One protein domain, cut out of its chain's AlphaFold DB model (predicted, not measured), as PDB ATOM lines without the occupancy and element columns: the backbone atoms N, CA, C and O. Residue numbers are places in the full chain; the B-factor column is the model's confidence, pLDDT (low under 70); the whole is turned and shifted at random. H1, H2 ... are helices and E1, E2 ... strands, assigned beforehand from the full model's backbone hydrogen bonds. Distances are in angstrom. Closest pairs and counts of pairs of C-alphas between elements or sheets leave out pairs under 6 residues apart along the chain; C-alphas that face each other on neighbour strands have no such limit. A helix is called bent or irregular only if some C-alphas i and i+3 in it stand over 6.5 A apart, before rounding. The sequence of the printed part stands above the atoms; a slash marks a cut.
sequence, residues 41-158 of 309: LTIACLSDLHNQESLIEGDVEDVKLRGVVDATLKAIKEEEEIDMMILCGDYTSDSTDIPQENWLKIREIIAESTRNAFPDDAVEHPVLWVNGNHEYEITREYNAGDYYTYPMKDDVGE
ATOM      1  N   LEU A  41     112.698 107.432  25.171       92.25
ATOM      2  CA  LEU A  41     111.734 108.387  24.656       92.25
ATOM      3  C   LEU A  41     111.641 109.560  25.638       92.25
ATOM      4  O   LEU A  41     111.398 109.346  26.831       92.25
ATOM      5  N   THR A  42     111.792 110.781  25.138       94.81
ATOM      6  CA  THR A  42     111.546 112.022  25.879       94.81
ATOM      7  C   THR A  42     110.266 112.675  25.363       94.81
ATOM      8  O   THR A  42     110.172 113.043  24.192       94.81
ATOM      9  N   ILE A  43     109.275 112.841  26.242       96.31
ATOM     10  CA  ILE A  43     107.956 113.394  25.902       96.31
ATOM     11  C   ILE A  43     107.783 114.754  26.582       96.31
ATOM     12  O   ILE A  43     107.758 114.827  27.812       96.31
ATOM     13  N   ALA A  44     107.562 115.815  25.804       96.81
ATOM     14  CA  ALA A  44     107.017 117.059  26.345       96.81
ATOM     15  C   ALA A  44     105.490 116.965  26.440       96.81
ATOM     16  O   ALA A  44     104.819 116.714  25.445       96.81
ATOM     17  N   CYS A  45     104.921 117.199  27.621       95.62
ATOM     18  CA  CYS A  45     103.469 117.246  27.815       95.62
ATOM     19  C   CYS A  45     103.052 118.663  28.206       95.62
ATOM     20  O   CYS A  45     103.504 119.173  29.232       95.62
ATOM     21  N   LEU A  46     102.183 119.289  27.413       95.19
ATOM     22  CA  LEU A  46     101.585 120.582  27.734       95.19
ATOM     23  C   LEU A  46     100.063 120.468  27.690       95.19
ATOM     24  O   LEU A  46      99.499 119.677  26.944       95.19
ATOM     25  N   SER A  47      99.397 121.283  28.492       93.75
ATOM     26  CA  SER A  47      97.943 121.373  28.574       93.75
ATOM     27  C   SER A  47      97.576 122.789  28.978       93.75
ATOM     28  O   SER A  47      98.420 123.497  29.540       93.75
ATOM     29  N   ASP A  48      96.327 123.184  28.748       92.44
ATOM     30  CA  ASP A  48      95.762 124.391  29.340       92.44
ATOM     31  C   ASP A  48      96.552 125.659  28.965       92.44
ATOM     32  O   ASP A  48      96.838 126.532  29.795       92.44
ATOM     33  N   LEU A  49      96.897 125.772  27.681       93.81
ATOM     34  CA  LEU A  49      97.588 126.938  27.126       93.81
ATOM     35  C   LEU A  49      96.747 128.206  27.333       93.81
ATOM     36  O   LEU A  49      97.293 129.270  27.671       93.81
ATOM     37  N   HIS A  50      95.420 128.068  27.190       92.06
ATOM     38  CA  HIS A  50      94.434 129.118  27.437       92.06
ATOM     39  C   HIS A  50      94.833 130.431  26.753       92.06
ATOM     40  O   HIS A  50      95.064 131.464  27.398       92.06
ATOM     41  N   ASN A  51      94.956 130.401  25.424       88.44
ATOM     42  CA  ASN A  51      95.032 131.621  24.634       88.44
ATOM     43  C   ASN A  51      93.741 132.415  24.844       88.44
ATOM     44  O   ASN A  51      92.674 132.036  24.372       88.44
ATOM     45  N   GLN A  52      93.854 133.488  25.624       85.81
ATOM     46  CA  GLN A  52      92.724 134.309  26.045       85.81
ATOM     47  C   GLN A  52      92.087 135.034  24.862       85.81
ATOM     48  O   GLN A  52      92.805 135.474  23.965       85.81
ATOM     49  N   GLU A  53      90.774 135.251  24.936       84.12
ATOM     50  CA  GLU A  53      89.954 135.924  23.920       84.12
ATOM     51  C   GLU A  53      90.606 137.210  23.384       84.12
ATOM     52  O   GLU A  53      90.804 137.351  22.183       84.12
ATOM     53  N   SER A  54      91.098 138.088  24.266       88.69
ATOM     54  CA  SER A  54      91.772 139.345  23.877       88.69
ATOM     55  C   SER A  54      93.034 139.201  23.004       88.69
ATOM     56  O   SER A  54      93.531 140.186  22.459       88.69
ATOM     57  N   LEU A  55      93.601 137.994  22.896       90.75
ATOM     58  CA  LEU A  55      94.738 137.688  22.023       90.75
ATOM     59  C   LEU A  55      94.304 137.179  20.646       90.75
ATOM     60  O   LEU A  55      95.163 137.029  19.779       90.75
ATOM     61  N   ILE A  56      93.014 136.876  20.471       91.44
ATOM     62  CA  ILE A  56      92.467 136.194  19.297       91.44
ATOM     63  C   ILE A  56      91.170 136.824  18.751       91.44
ATOM     64  O   ILE A  56      90.743 136.433  17.677       91.44
ATOM     65  N   GLU A  57      90.533 137.785  19.429       90.56
ATOM     66  CA  GLU A  57      89.260 138.406  18.993       90.56
ATOM     67  C   GLU A  57      89.425 139.567  17.989       90.56
ATOM     68  O   GLU A  57      88.456 139.979  17.356       90.56
ATOM     69  N   GLY A  58      90.637 140.126  17.869       89.12
ATOM     70  CA  GLY A  58      90.926 141.326  17.072       89.12
ATOM     71  C   GLY A  58      91.047 141.084  15.564       89.12
ATOM     72  O   GLY A  58      90.558 140.093  15.032       89.12
ATOM     73  N   ASP A  59      91.734 141.988  14.861       95.06
ATOM     74  CA  ASP A  59      92.090 141.753  13.458       95.06
ATOM     75  C   ASP A  59      93.018 140.526  13.356       95.06
ATOM     76  O   ASP A  59      93.873 140.311  14.218       95.06
ATOM     77  N   VAL A  60      92.892 139.732  12.287       96.00
ATOM     78  CA  VAL A  60      93.649 138.473  12.114       96.00
ATOM     79  C   VAL A  60      95.173 138.651  12.219       96.00
ATOM     80  O   VAL A  60      95.875 137.768  12.703       96.00
ATOM     81  N   GLU A  61      95.692 139.816  11.824       96.12
ATOM     82  CA  GLU A  61      97.120 140.164  11.896       96.12
ATOM     83  C   GLU A  61      97.612 140.433  13.332       96.12
ATOM     84  O   GLU A  61      98.814 140.386  13.594       96.12
ATOM     85  N   ASP A  62      96.696 140.704  14.267       95.44
ATOM     86  CA  ASP A  62      96.993 140.958  15.681       95.44
ATOM     87  C   ASP A  62      96.887 139.694  16.554       95.44
ATOM     88  O   ASP A  62      97.244 139.729  17.744       95.44
ATOM     89  N   VAL A  63      96.421 138.580  15.972       96.56
ATOM     90  CA  VAL A  63      96.316 137.275  16.634       96.56
ATOM     91  C   VAL A  63      97.698 136.806  17.074       96.56
ATOM     92  O   VAL A  63      98.645 136.766  16.284       96.56
ATOM     93  N   LYS A  64      97.832 136.427  18.348       95.00
ATOM     94  CA  LYS A  64      99.137 136.060  18.916       95.00
ATOM     95  C   LYS A  64      99.072 134.979  19.980       95.00
ATOM     96  O   LYS A  64      98.111 134.855  20.740       95.00
ATOM     97  N   LEU A  65     100.173 134.238  20.077       95.00
ATOM     98  CA  LEU A  65     100.390 133.274  21.142       95.00
ATOM     99  C   LEU A  65     100.594 133.982  22.485       95.00
ATOM    100  O   LEU A  65     101.262 135.016  22.579       95.00
ATOM    101  N   ARG A  66     100.043 133.407  23.553       93.62
ATOM    102  CA  ARG A  66     100.305 133.857  24.916       93.62
ATOM    103  C   ARG A  66     101.800 133.719  25.214       93.62
ATOM    104  O   ARG A  66     102.355 132.631  25.119       93.62
ATOM    105  N   GLY A  67     102.448 134.804  25.641       92.44
ATOM    106  CA  GLY A  67     103.912 134.839  25.779       92.44
ATOM    107  C   GLY A  67     104.514 133.793  26.730       92.44
ATOM    108  O   GLY A  67     105.649 133.387  26.529       92.44
ATOM    109  N   VAL A  68     103.765 133.323  27.737       92.38
ATOM    110  CA  VAL A  68     104.233 132.233  28.615       92.38
ATOM    111  C   VAL A  68     104.312 130.893  27.882       92.38
ATOM    112  O   VAL A  68     105.231 130.132  28.140       92.38
ATOM    113  N   VAL A  69     103.403 130.628  26.937       93.94
ATOM    114  CA  VAL A  69     103.421 129.399  26.133       93.94
ATOM    115  C   VAL A  69     104.635 129.411  25.205       93.94
ATOM    116  O   VAL A  69     105.401 128.455  25.189       93.94
ATOM    117  N   ASP A  70     104.862 130.529  24.511       94.94
ATOM    118  CA  ASP A  70     106.050 130.732  23.669       94.94
ATOM    119  C   ASP A  70     107.359 130.575  24.469       94.94
ATOM    120  O   ASP A  70     108.279 129.887  24.033       94.94
ATOM    121  N   ALA A  71     107.435 131.158  25.670       95.81
ATOM    122  CA  ALA A  71     108.602 131.018  26.539       95.81
ATOM    123  C   ALA A  71     108.841 129.563  26.980       95.81
ATOM    124  O   ALA A  71     109.985 129.117  26.972       95.81
ATOM    125  N   THR A  72     107.785 128.816  27.322       95.69
ATOM    126  CA  THR A  72     107.891 127.395  27.685       95.69
ATOM    127  C   THR A  72     108.385 126.549  26.513       95.69
ATOM    128  O   THR A  72     109.279 125.731  26.694       95.69
ATOM    129  N   LEU A  73     107.852 126.758  25.306       97.44
ATOM    130  CA  LEU A  73     108.273 126.012  24.114       97.44
ATOM    131  C   LEU A  73     109.739 126.292  23.750       97.44
ATOM    132  O   LEU A  73     110.464 125.379  23.363       97.44
ATOM    133  N   LYS A  74     110.203 127.533  23.938       96.81
ATOM    134  CA  LYS A  74     111.624 127.887  23.787       96.81
ATOM    135  C   LYS A  74     112.504 127.226  24.840       96.81
ATOM    136  O   LYS A  74     113.555 126.711  24.483       96.81
ATOM    137  N   ALA A  75     112.069 127.205  26.099       96.38
ATOM    138  CA  ALA A  75     112.798 126.513  27.159       96.38
ATOM    139  C   ALA A  75     112.911 125.010  26.862       96.38
ATOM    140  O   ALA A  75     114.003 124.467  26.944       96.38
ATOM    141  N   ILE A  76     111.828 124.365  26.405       96.88
ATOM    142  CA  ILE A  76     111.863 122.963  25.955       96.88
ATOM    143  C   ILE A  76     112.918 122.778  24.858       96.88
ATOM    144  O   ILE A  76     113.752 121.892  24.979       96.88
ATOM    145  N   LYS A  77     112.951 123.645  23.838       96.44
ATOM    146  CA  LYS A  77     113.959 123.569  22.768       96.44
ATOM    147  C   LYS A  77     115.399 123.693  23.278       96.44
ATOM    148  O   LYS A  77     116.307 123.058  22.751       96.44
ATOM    149  N   GLU A  78     115.622 124.606  24.219       96.00
ATOM    150  CA  GLU A  78     116.958 124.953  24.713       96.00
ATOM    151  C   GLU A  78     117.486 123.952  25.749       96.00
ATOM    152  O   GLU A  78     118.701 123.770  25.853       96.00
ATOM    153  N   GLU A  79     116.587 123.333  26.515       93.69
ATOM    154  CA  GLU A  79     116.922 122.555  27.710       93.69
ATOM    155  C   GLU A  79     116.651 121.050  27.550       93.69
ATOM    156  O   GLU A  79     117.304 120.256  28.226       93.69
ATOM    157  N   GLU A  80     115.756 120.645  26.641       91.06
ATOM    158  CA  GLU A  80     115.270 119.268  26.517       91.06
ATOM    159  C   GLU A  80     115.475 118.701  25.097       91.06
ATOM    160  O   GLU A  80     115.153 119.326  24.088       91.06
ATOM    161  N   GLU A  81     115.956 117.459  24.991       92.38
ATOM    162  CA  GLU A  81     116.011 116.720  23.719       92.38
ATOM    163  C   GLU A  81     114.734 115.884  23.548       92.38
ATOM    164  O   GLU A  81     114.729 114.683  23.827       92.38
ATOM    165  N   ILE A  82     113.631 116.529  23.149       96.62
ATOM    166  CA  ILE A  82     112.332 115.854  23.001       96.62
ATOM    167  C   ILE A  82     112.254 115.019  21.718       96.62
ATOM    168  O   ILE A  82     112.709 115.440  20.656       96.62
ATOM    169  N   ASP A  83     111.605 113.861  21.818       96.62
ATOM    170  CA  ASP A  83     111.283 112.995  20.679       96.62
ATOM    171  C   ASP A  83     109.836 113.189  20.211       96.62
ATOM    172  O   ASP A  83     109.508 112.904  19.061       96.62
ATOM    173  N   MET A  84     108.957 113.663  21.102       97.88
ATOM    174  CA  MET A  84     107.554 113.941  20.803       97.88
ATOM    175  C   MET A  84     106.950 114.961  21.766       97.88
ATOM    176  O   MET A  84     107.454 115.191  22.873       97.88
ATOM    177  N   MET A  85     105.806 115.509  21.365       98.50
ATOM    178  CA  MET A  85     104.993 116.378  22.202       98.50
ATOM    179  C   MET A  85     103.552 115.875  22.290       98.50
ATOM    180  O   MET A  85     102.971 115.416  21.310       98.50
ATOM    181  N   ILE A  86     102.963 115.993  23.474       98.25
ATOM    182  CA  ILE A  86     101.542 115.763  23.721       98.25
ATOM    183  C   ILE A  86     100.936 117.088  24.160       98.25
ATOM    184  O   ILE A  86     101.349 117.677  25.162       98.25
ATOM    185  N   LEU A  87      99.939 117.533  23.409       97.31
ATOM    186  CA  LEU A  87      99.077 118.643  23.756       97.31
ATOM    187  C   LEU A  87      97.751 118.094  24.285       97.31
ATOM    188  O   LEU A  87      97.041 117.374  23.592       97.31
ATOM    189  N   CYS A  88      97.447 118.392  25.545       94.31
ATOM    190  CA  CYS A  88      96.354 117.789  26.301       94.31
ATOM    191  C   CYS A  88      95.167 118.744  26.499       94.31
ATOM    192  O   CYS A  88      94.561 118.753  27.560       94.31
ATOM    193  N   GLY A  89      94.820 119.528  25.479       92.50
ATOM    194  CA  GLY A  89      93.577 120.304  25.433       92.50
ATOM    195  C   GLY A  89      93.652 121.703  26.032       92.50
ATOM    196  O   GLY A  89      94.659 122.090  26.632       92.50
ATOM    197  N   ASP A  90      92.561 122.450  25.847       92.38
ATOM    198  CA  ASP A  90      92.369 123.822  26.319       92.38
ATOM    199  C   ASP A  90      93.406 124.800  25.739       92.38
ATOM    200  O   ASP A  90      94.166 125.492  26.432       92.38
ATOM    201  N   TYR A  91      93.453 124.838  24.409       91.94
ATOM    202  CA  TYR A  91      94.345 125.692  23.632       91.94
ATOM    203  C   TYR A  91      93.845 127.123  23.596       91.94
ATOM    204  O   TYR A  91      94.606 128.071  23.801       91.94
ATOM    205  N   THR A  92      92.546 127.276  23.378       85.06
ATOM    206  CA  THR A  92      91.833 128.541  23.530       85.06
ATOM    207  C   THR A  92      91.188 128.582  24.906       85.06
ATOM    208  O   THR A  92      90.765 127.553  25.417       85.06
ATOM    209  N   SER A  93      91.147 129.760  25.528       79.44
ATOM    210  CA  SER A  93      90.469 129.935  26.822       79.44
ATOM    211  C   SER A  93      88.941 129.940  26.651       79.44
ATOM    212  O   SER A  93      88.471 129.554  25.583       79.44
ATOM    213  N   ASP A  94      88.194 130.452  27.639       73.38
ATOM    214  CA  ASP A  94      86.742 130.750  27.654       73.38
ATOM    215  C   ASP A  94      86.327 131.772  26.559       73.38
ATOM    216  O   ASP A  94      85.649 132.767  26.812       73.38
ATOM    217  N   SER A  95      86.828 131.596  25.341       78.81
ATOM    218  CA  SER A  95      86.646 132.475  24.197       78.81
ATOM    219  C   SER A  95      85.419 132.004  23.448       78.81
ATOM    220  O   SER A  95      85.283 130.813  23.183       78.81
ATOM    221  N   THR A  96      84.556 132.934  23.072       81.75
ATOM    222  CA  THR A  96      83.311 132.647  22.356       81.75
ATOM    223  C   THR A  96      83.220 133.530  21.121       81.75
ATOM    224  O   THR A  96      83.803 134.608  21.094       81.75
ATOM    225  N   ASP A  97      82.497 133.086  20.096       83.19
ATOM    226  CA  ASP A  97      82.235 133.848  18.867       83.19
ATOM    227  C   ASP A  97      83.504 134.330  18.130       83.19
ATOM    228  O   ASP A  97      83.503 135.352  17.440       83.19
ATOM    229  N   ILE A  98      84.601 133.569  18.234       89.31
ATOM    230  CA  ILE A  98      85.853 133.875  17.531       89.31
ATOM    231  C   ILE A  98      85.660 133.699  16.014       89.31
ATOM    232  O   ILE A  98      85.154 132.662  15.576       89.31
ATOM    233  N   PRO A  99      86.084 134.668  15.176       92.06
ATOM    234  CA  PRO A  99      86.074 134.499  13.728       92.06
ATOM    235  C   PRO A  99      86.912 133.294  13.292       92.06
ATOM    236  O   PRO A  99      88.024 133.083  13.781       92.06
ATOM    237  N   GLN A 100      86.424 132.536  12.305       93.12
ATOM    238  CA  GLN A 100      87.114 131.332  11.829       93.12
ATOM    239  C   GLN A 100      88.561 131.607  11.406       93.12
ATOM    240  O   GLN A 100      89.444 130.803  11.691       93.12
ATOM    241  N   GLU A 101      88.817 132.736  10.746       96.12
ATOM    242  CA  GLU A 101      90.167 133.121  10.321       96.12
ATOM    243  C   GLU A 101      91.121 133.332  11.504       96.12
ATOM    244  O   GLU A 101      92.276 132.916  11.432       96.12
ATOM    245  N   ASN A 102      90.629 133.862  12.625       95.50
ATOM    246  CA  ASN A 102      91.430 134.061  13.828       95.50
ATOM    247  C   ASN A 102      91.716 132.738  14.538       95.50
ATOM    248  O   ASN A 102      92.850 132.503  14.954       95.50
ATOM    249  N   TRP A 103      90.719 131.848  14.633       93.75
ATOM    250  CA  TRP A 103      90.919 130.497  15.165       93.75
ATOM    251  C   TRP A 103      91.920 129.698  14.319       93.75
ATOM    252  O   TRP A 103      92.858 129.106  14.851       93.75
ATOM    253  N   LEU A 104      91.779 129.743  12.989       95.38
ATOM    254  CA  LEU A 104      92.739 129.136  12.068       95.38
ATOM    255  C   LEU A 104      94.140 129.723  12.266       95.38
ATOM    256  O   LEU A 104      95.115 128.970  12.272       95.38
ATOM    257  N   LYS A 105      94.237 131.045  12.466       97.06
ATOM    258  CA  LYS A 105      95.517 131.721  12.664       97.06
ATOM    259  C   LYS A 105      96.188 131.326  13.973       97.06
ATOM    260  O   LYS A 105      97.379 131.023  13.964       97.06
ATOM    261  N   ILE A 106      95.461 131.285  15.091       95.62
ATOM    262  CA  ILE A 106      96.064 130.857  16.358       95.62
ATOM    263  C   ILE A 106      96.446 129.374  16.320       95.62
ATOM    264  O   ILE A 106      97.525 129.025  16.792       95.62
ATOM    265  N   ARG A 107      95.634 128.519  15.682       95.75
ATOM    266  CA  ARG A 107      95.963 127.105  15.448       95.75
ATOM    267  C   ARG A 107      97.268 126.947  14.662       95.75
ATOM    268  O   ARG A 107      98.097 126.120  15.026       95.75
ATOM    269  N   GLU A 108      97.477 127.756  13.622       97.56
ATOM    270  CA  GLU A 108      98.738 127.802  12.866       97.56
ATOM    271  C   GLU A 108      99.916 128.242  13.746       97.56
ATOM    272  O   GLU A 108     100.926 127.545  13.792       97.56
ATOM    273  N   ILE A 109      99.769 129.339  14.495       97.69
ATOM    274  CA  ILE A 109     100.834 129.858  15.367       97.69
ATOM    275  C   ILE A 109     101.228 128.833  16.441       97.69
ATOM    276  O   ILE A 109     102.420 128.663  16.709       97.69
ATOM    277  N   ILE A 110     100.259 128.149  17.066       97.12
ATOM    278  CA  ILE A 110     100.552 127.100  18.056       97.12
ATOM    279  C   ILE A 110     101.310 125.958  17.374       97.12
ATOM    280  O   ILE A 110     102.365 125.578  17.872       97.12
ATOM    281  N   ALA A 111     100.836 125.471  16.221       97.56
ATOM    282  CA  ALA A 111     101.485 124.387  15.478       97.56
ATOM    283  C   ALA A 111     102.935 124.715  15.079       97.56
ATOM    284  O   ALA A 111     103.836 123.895  15.227       97.56
ATOM    285  N   GLU A 112     103.193 125.926  14.586       97.75
ATOM    286  CA  GLU A 112     104.557 126.365  14.277       97.75
ATOM    287  C   GLU A 112     105.424 126.430  15.537       97.75
ATOM    288  O   GLU A 112     106.584 126.020  15.524       97.75
ATOM    289  N   SER A 113     104.865 126.924  16.642       97.62
ATOM    290  CA  SER A 113     105.596 127.057  17.903       97.62
ATOM    291  C   SER A 113     105.948 125.695  18.509       97.62
ATOM    292  O   SER A 113     107.056 125.535  19.017       97.62
ATOM    293  N   THR A 114     105.049 124.708  18.434       97.44
ATOM    294  CA  THR A 114     105.312 123.345  18.923       97.44
ATOM    295  C   THR A 114     106.346 122.629  18.069       97.44
ATOM    296  O   THR A 114     107.279 122.053  18.620       97.44
ATOM    297  N   ARG A 115     106.261 122.728  16.737       97.06
ATOM    298  CA  ARG A 115     107.284 122.185  15.822       97.06
ATOM    299  C   ARG A 115     108.656 122.801  16.086       97.06
ATOM    300  O   ARG A 115     109.657 122.098  16.132       97.06
ATOM    301  N   ASN A 116     108.707 124.107  16.344       97.06
ATOM    302  CA  ASN A 116     109.961 124.784  16.664       97.06
ATOM    303  C   ASN A 116     110.572 124.358  18.008       97.06
ATOM    304  O   ASN A 116     111.749 124.648  18.220       97.06
ATOM    305  N   ALA A 117     109.820 123.691  18.890       97.75
ATOM    306  CA  ALA A 117     110.310 123.226  20.187       97.75
ATOM    307  C   ALA A 117     111.197 121.971  20.102       97.75
ATOM    308  O   ALA A 117     111.862 121.637  21.076       97.75
ATOM    309  N   PHE A 118     111.224 121.283  18.960       98.19
ATOM    310  CA  PHE A 118     112.076 120.112  18.758       98.19
ATOM    311  C   PHE A 118     113.539 120.511  18.465       98.19
ATOM    312  O   PHE A 118     113.808 121.657  18.057       98.19
ATOM    313  N   PRO A 119     114.491 119.571  18.637       96.31
ATOM    314  CA  PRO A 119     115.881 119.756  18.224       96.31
ATOM    315  C   PRO A 119     116.011 120.171  16.751       96.31
ATOM    316  O   PRO A 119     115.265 119.709  15.895       96.31
ATOM    317  N   ASP A 120     116.985 121.028  16.431       94.69
ATOM    318  CA  ASP A 120     117.166 121.566  15.068       94.69
ATOM    319  C   ASP A 120     117.507 120.497  14.012       94.69
ATOM    320  O   ASP A 120     117.355 120.735  12.812       94.69
ATOM    321  N   ASP A 121     118.010 119.339  14.442       93.62
ATOM    322  CA  ASP A 121     118.321 118.185  13.600       93.62
ATOM    323  C   ASP A 121     117.231 117.099  13.617       93.62
ATOM    324  O   ASP A 121     117.402 116.058  12.973       93.62
ATOM    325  N   ALA A 122     116.102 117.344  14.295       93.25
ATOM    326  CA  ALA A 122     114.950 116.454  14.270       93.25
ATOM    327  C   ALA A 122     114.384 116.346  12.845       93.25
ATOM    328  O   ALA A 122     114.130 117.336  12.156       93.25
ATOM    329  N   VAL A 123     114.199 115.108  12.382       89.25
ATOM    330  CA  VAL A 123     113.620 114.825  11.058       89.25
ATOM    331  C   VAL A 123     112.095 114.900  11.105       89.25
ATOM    332  O   VAL A 123     111.462 115.326  10.140       89.25
ATOM    333  N   GLU A 124     111.518 114.499  12.235       92.00
ATOM    334  CA  GLU A 124     110.082 114.428  12.483       92.00
ATOM    335  C   GLU A 124     109.746 115.214  13.750       92.00
ATOM    336  O   GLU A 124     110.583 115.368  14.638       92.00
ATOM    337  N   HIS A 125     108.514 115.714  13.810       96.62
ATOM    338  CA  HIS A 125     108.028 116.571  14.889       96.62
ATOM    339  C   HIS A 125     106.682 116.038  15.394       96.62
ATOM    340  O   HIS A 125     105.673 116.727  15.248       96.62
ATOM    341  N   PRO A 126     106.606 114.793  15.902       97.81
ATOM    342  CA  PRO A 126     105.325 114.188  16.231       97.81
ATOM    343  C   PRO A 126     104.659 114.930  17.396       97.81
ATOM    344  O   PRO A 126     105.142 114.908  18.533       97.81
ATOM    345  N   VAL A 127     103.530 115.578  17.105       98.44
ATOM    346  CA  VAL A 127     102.685 116.252  18.094       98.44
ATOM    347  C   VAL A 127     101.315 115.583  18.119       98.44
ATOM    348  O   VAL A 127     100.581 115.616  17.132       98.44
ATOM    349  N   LEU A 128     100.960 114.988  19.257       98.38
ATOM    350  CA  LEU A 128      99.618 114.462  19.503       98.38
ATOM    351  C   LEU A 128      98.737 115.550  20.105       98.38
ATOM    352  O   LEU A 128      99.154 116.247  21.028       98.38
ATOM    353  N   TRP A 129      97.515 115.667  19.595       97.19
ATOM    354  CA  TRP A 129      96.557 116.690  20.002       97.19
ATOM    355  C   TRP A 129      95.336 116.031  20.621       97.19
ATOM    356  O   TRP A 129      94.642 115.251  19.964       97.19
ATOM    357  N   VAL A 130      95.079 116.342  21.886       95.81
ATOM    358  CA  VAL A 130      93.871 115.931  22.595       95.81
ATOM    359  C   VAL A 130      93.017 117.151  22.885       95.81
ATOM    360  O   VAL A 130      93.539 118.148  23.358       95.81
ATOM    361  N   ASN A 131      91.724 117.120  22.590       91.88
ATOM    362  CA  ASN A 131      90.859 118.280  22.808       91.88
ATOM    363  C   ASN A 131      90.436 118.389  24.274       91.88
ATOM    364  O   ASN A 131      90.069 117.384  24.899       91.88
ATOM    365  N   GLY A 132      90.425 119.616  24.784       90.44
ATOM    366  CA  GLY A 132      89.832 119.985  26.059       90.44
ATOM    367  C   GLY A 132      88.394 120.467  25.908       90.44
ATOM    368  O   GLY A 132      87.781 120.348  24.841       90.44
ATOM    369  N   ASN A 133      87.825 120.978  26.999       85.12
ATOM    370  CA  ASN A 133      86.440 121.447  26.984       85.12
ATOM    371  C   ASN A 133      86.281 122.774  26.236       85.12
ATOM    372  O   ASN A 133      85.233 122.987  25.616       85.12
ATOM    373  N   HIS A 134      87.304 123.634  26.245       86.25
ATOM    374  CA  HIS A 134      87.194 124.965  25.647       86.25
ATOM    375  C   HIS A 134      87.224 124.955  24.115       86.25
ATOM    376  O   HIS A 134      86.651 125.850  23.493       86.25
ATOM    377  N   GLU A 135      87.767 123.914  23.472       84.75
ATOM    378  CA  GLU A 135      87.735 123.787  22.006       84.75
ATOM    379  C   GLU A 135      86.306 123.762  21.433       84.75
ATOM    380  O   GLU A 135      86.100 124.131  20.277       84.75
ATOM    381  N   TYR A 136      85.307 123.371  22.229       75.88
ATOM    382  CA  TYR A 136      83.899 123.345  21.813       75.88
ATOM    383  C   TYR A 136      83.066 124.505  22.369       75.88
ATOM    384  O   TYR A 136      81.876 124.579  22.060       75.88
ATOM    385  N   GLU A 137      83.671 125.411  23.143       73.75
ATOM    386  CA  GLU A 137      83.043 126.658  23.615       73.75
ATOM    387  C   GLU A 137      83.150 127.781  22.578       73.75
ATOM    388  O   GLU A 137      82.317 128.685  22.560       73.75
ATOM    389  N   ILE A 138      84.132 127.693  21.674       73.19
ATOM    390  CA  ILE A 138      84.473 128.767  20.735       73.19
ATOM    391  C   ILE A 138      83.303 129.165  19.840       73.19
ATOM    392  O   ILE A 138      82.992 130.345  19.703       73.19
ATOM    393  N   THR A 139      82.702 128.199  19.142       74.38
ATOM    394  CA  THR A 139      81.670 128.481  18.140       74.38
ATOM    395  C   THR A 139      80.911 127.220  17.714       74.38
ATOM    396  O   THR A 139      81.286 126.083  18.018       74.38
ATOM    397  N   ARG A 140      79.852 127.433  16.929       73.50
ATOM    398  CA  ARG A 140      79.093 126.408  16.196       73.50
ATOM    399  C   ARG A 140      79.216 126.539  14.680       73.50
ATOM    400  O   ARG A 140      78.728 125.693  13.927       73.50
ATOM    401  N   GLU A 141      79.855 127.599  14.196       80.12
ATOM    402  CA  GLU A 141      79.914 127.867  12.761       80.12
ATOM    403  C   GLU A 141      80.898 126.940  12.047       80.12
ATOM    404  O   GLU A 141      80.602 126.482  10.938       80.12
ATOM    405  N   TYR A 142      81.989 126.566  12.717       86.25
ATOM    406  CA  TYR A 142      83.049 125.682  12.231       86.25
ATOM    407  C   TYR A 142      83.478 124.665  13.302       86.25
ATOM    408  O   TYR A 142      83.134 124.801  14.475       86.25
ATOM    409  N   ASN A 143      84.216 123.629  12.892       86.12
ATOM    410  CA  ASN A 143      84.743 122.615  13.803       86.12
ATOM    411  C   ASN A 143      86.001 123.132  14.525       86.12
ATOM    412  O   ASN A 143      87.117 122.955  14.045       86.12
ATOM    413  N   ALA A 144      85.801 123.788  15.666       86.94
ATOM    414  CA  ALA A 144      86.870 124.345  16.494       86.94
ATOM    415  C   ALA A 144      87.724 123.288  17.229       86.94
ATOM    416  O   ALA A 144      88.828 123.596  17.679       86.94
ATOM    417  N   GLY A 145      87.246 122.041  17.291       87.81
ATOM    418  CA  GLY A 145      87.993 120.887  17.790       87.81
ATOM    419  C   GLY A 145      88.795 120.155  16.711       87.81
ATOM    420  O   GLY A 145      89.402 119.123  16.993       87.81
ATOM    421  N   ASP A 146      88.811 120.629  15.463       90.38
ATOM    422  CA  ASP A 146      89.581 119.964  14.415       90.38
ATOM    423  C   ASP A 146      91.069 120.323  14.489       90.38
ATOM    424  O   ASP A 146      91.545 121.237  13.810       90.38
ATOM    425  N   TYR A 147      91.793 119.583  15.323       94.06
ATOM    426  CA  TYR A 147      93.256 119.556  15.338       94.06
ATOM    427  C   TYR A 147      93.822 118.329  14.615       94.06
ATOM    428  O   TYR A 147      95.026 118.269  14.366       94.06
ATOM    429  N   TYR A 148      92.964 117.373  14.230       95.12
ATOM    430  CA  TYR A 148      93.393 116.190  13.493       95.12
ATOM    431  C   TYR A 148      93.729 116.525  12.043       95.12
ATOM    432  O   TYR A 148      94.851 116.269  11.614       95.12
ATOM    433  N   THR A 149      92.796 117.120  11.282       93.81
ATOM    434  CA  THR A 149      93.050 117.399   9.854       93.81
ATOM    435  C   THR A 149      94.208 118.370   9.661       93.81
ATOM    436  O   THR A 149      94.945 118.263   8.685       93.81
ATOM    437  N   TYR A 150      94.370 119.287  10.614       95.44
ATOM    438  CA  TYR A 150      95.543 120.119  10.805       95.44
ATOM    439  C   TYR A 150      95.584 120.587  12.265       95.44
ATOM    440  O   TYR A 150      94.559 121.077  12.745       95.44
ATOM    441  N   PRO A 151      96.742 120.553  12.946       96.75
ATOM    442  CA  PRO A 151      98.065 120.223  12.403       96.75
ATOM    443  C   PRO A 151      98.479 118.756  12.565       96.75
ATOM    444  O   PRO A 151      99.436 118.336  11.924       96.75
ATOM    445  N   MET A 152      97.771 117.966  13.375       97.62
ATOM    446  CA  MET A 152      98.237 116.642  13.793       97.62
ATOM    447  C   MET A 152      98.536 115.711  12.613       97.62
ATOM    448  O   MET A 152      99.585 115.080  12.598       97.62
ATOM    449  N   LYS A 153      97.667 115.646  11.596       97.19
ATOM    450  CA  LYS A 153      97.885 114.797  10.413       97.19
ATOM    451  C   LYS A 153      99.176 115.136   9.659       97.19
ATOM    452  O   LYS A 153      99.777 114.239   9.070       97.19
ATOM    453  N   ASP A 154      99.618 116.393   9.684       97.06
ATOM    454  CA  ASP A 154     100.902 116.790   9.094       97.06
ATOM    455  C   ASP A 154     102.085 116.328   9.956       97.06
ATOM    456  O   ASP A 154     103.140 115.991   9.421       97.06
ATOM    457  N   ASP A 155     101.902 116.302  11.277       97.00
ATOM    458  CA  ASP A 155     102.952 116.019  12.260       97.00
ATOM    459  C   ASP A 155     103.172 114.514  12.477       97.00
ATOM    460  O   ASP A 155     104.305 114.082  12.681       97.00
ATOM    461  N   VAL A 156     102.101 113.713  12.431       96.56
ATOM    462  CA  VAL A 156     102.138 112.266  12.729       96.56
ATOM    463  C   VAL A 156     101.688 111.376  11.571       96.56
ATOM    464  O   VAL A 156     101.729 110.149  11.675       96.56
ATOM    465  N   GLY A 157     101.281 111.978  10.453       96.44
ATOM    466  CA  GLY A 157     100.742 111.271   9.297       96.44
ATOM    467  C   GLY A 157      99.252 110.938   9.416       96.44
ATOM    468  O   GLY A 157      98.562 111.277  10.377       96.44
ATOM    469  N   GLU A 158      98.731 110.279   8.382       97.00
ATOM    470  CA  GLU A 158      97.346 109.810   8.359       97.00
ATOM    471  C   GLU A 158      97.173 108.586   9.256       97.00
ATOM    472  O   GLU A 158      97.821 107.561   9.038       97.00
TER     473      GLU A 158
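AT A GLANCE: This is residues 41 to 158 of the 309 residues of a protein of Lachnospiraceae bacterium (UniProt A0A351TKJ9). A short wall of three parallel strands has H1 and H2 on one side and H3 beside edge strand E3; the helices run back against the strands. The 118 printed residues hold E1 H1 E2 H2 E3 H3, sheet order E1 E2 E3, mixed class, under half in named elements. It is compact, radius of gyration of the C-alphas 13.8 A, spans 39 by 30 by 23 A.

HOW THE PARTS SIT: Start at E1, residues 43 to 46; N 86 of E2, residues 84 to 88, is within hydrogen-bond range of O 44, 2.8 A. H1, residues 67 to 79, between them makes a strand-helix-strand unit; E2, H2, residues 100 to 115, and E3, residues 127 to 130, make another, both crossovers right-handed. N 128 and O 85 are 2.9 A apart. Each helix only grazes the sheet, H1 only just on it with 5 C-alpha pairs within 10 A. H2 only just touches H1, C-alphas 114 and 73 closest at 6.5 A, and H3, residues 148 to 156, C-alphas 111 and 151 closest at 6.2 A, 3 pairs within 8 A each. Every O i to N i+4 pair is within range in H1 and H2; in H3 2 of 5, with 2 of 6 O i to N i+3.

IN THESE COORDINATES: Find C-alpha 43 at (107.956, 113.394, 25.902). H2 spans 22.5 A, H1 18.0 A. H3 is only just irregular, with C-alphas 149 and 152 6.6 A apart, and ends with C-alpha 156 at (102.138, 112.266, 12.729).

THE WHOLE: The printed part has no cut; H1 to E2 is tight, the other links long. No printed residue is under 70 in pLDDT.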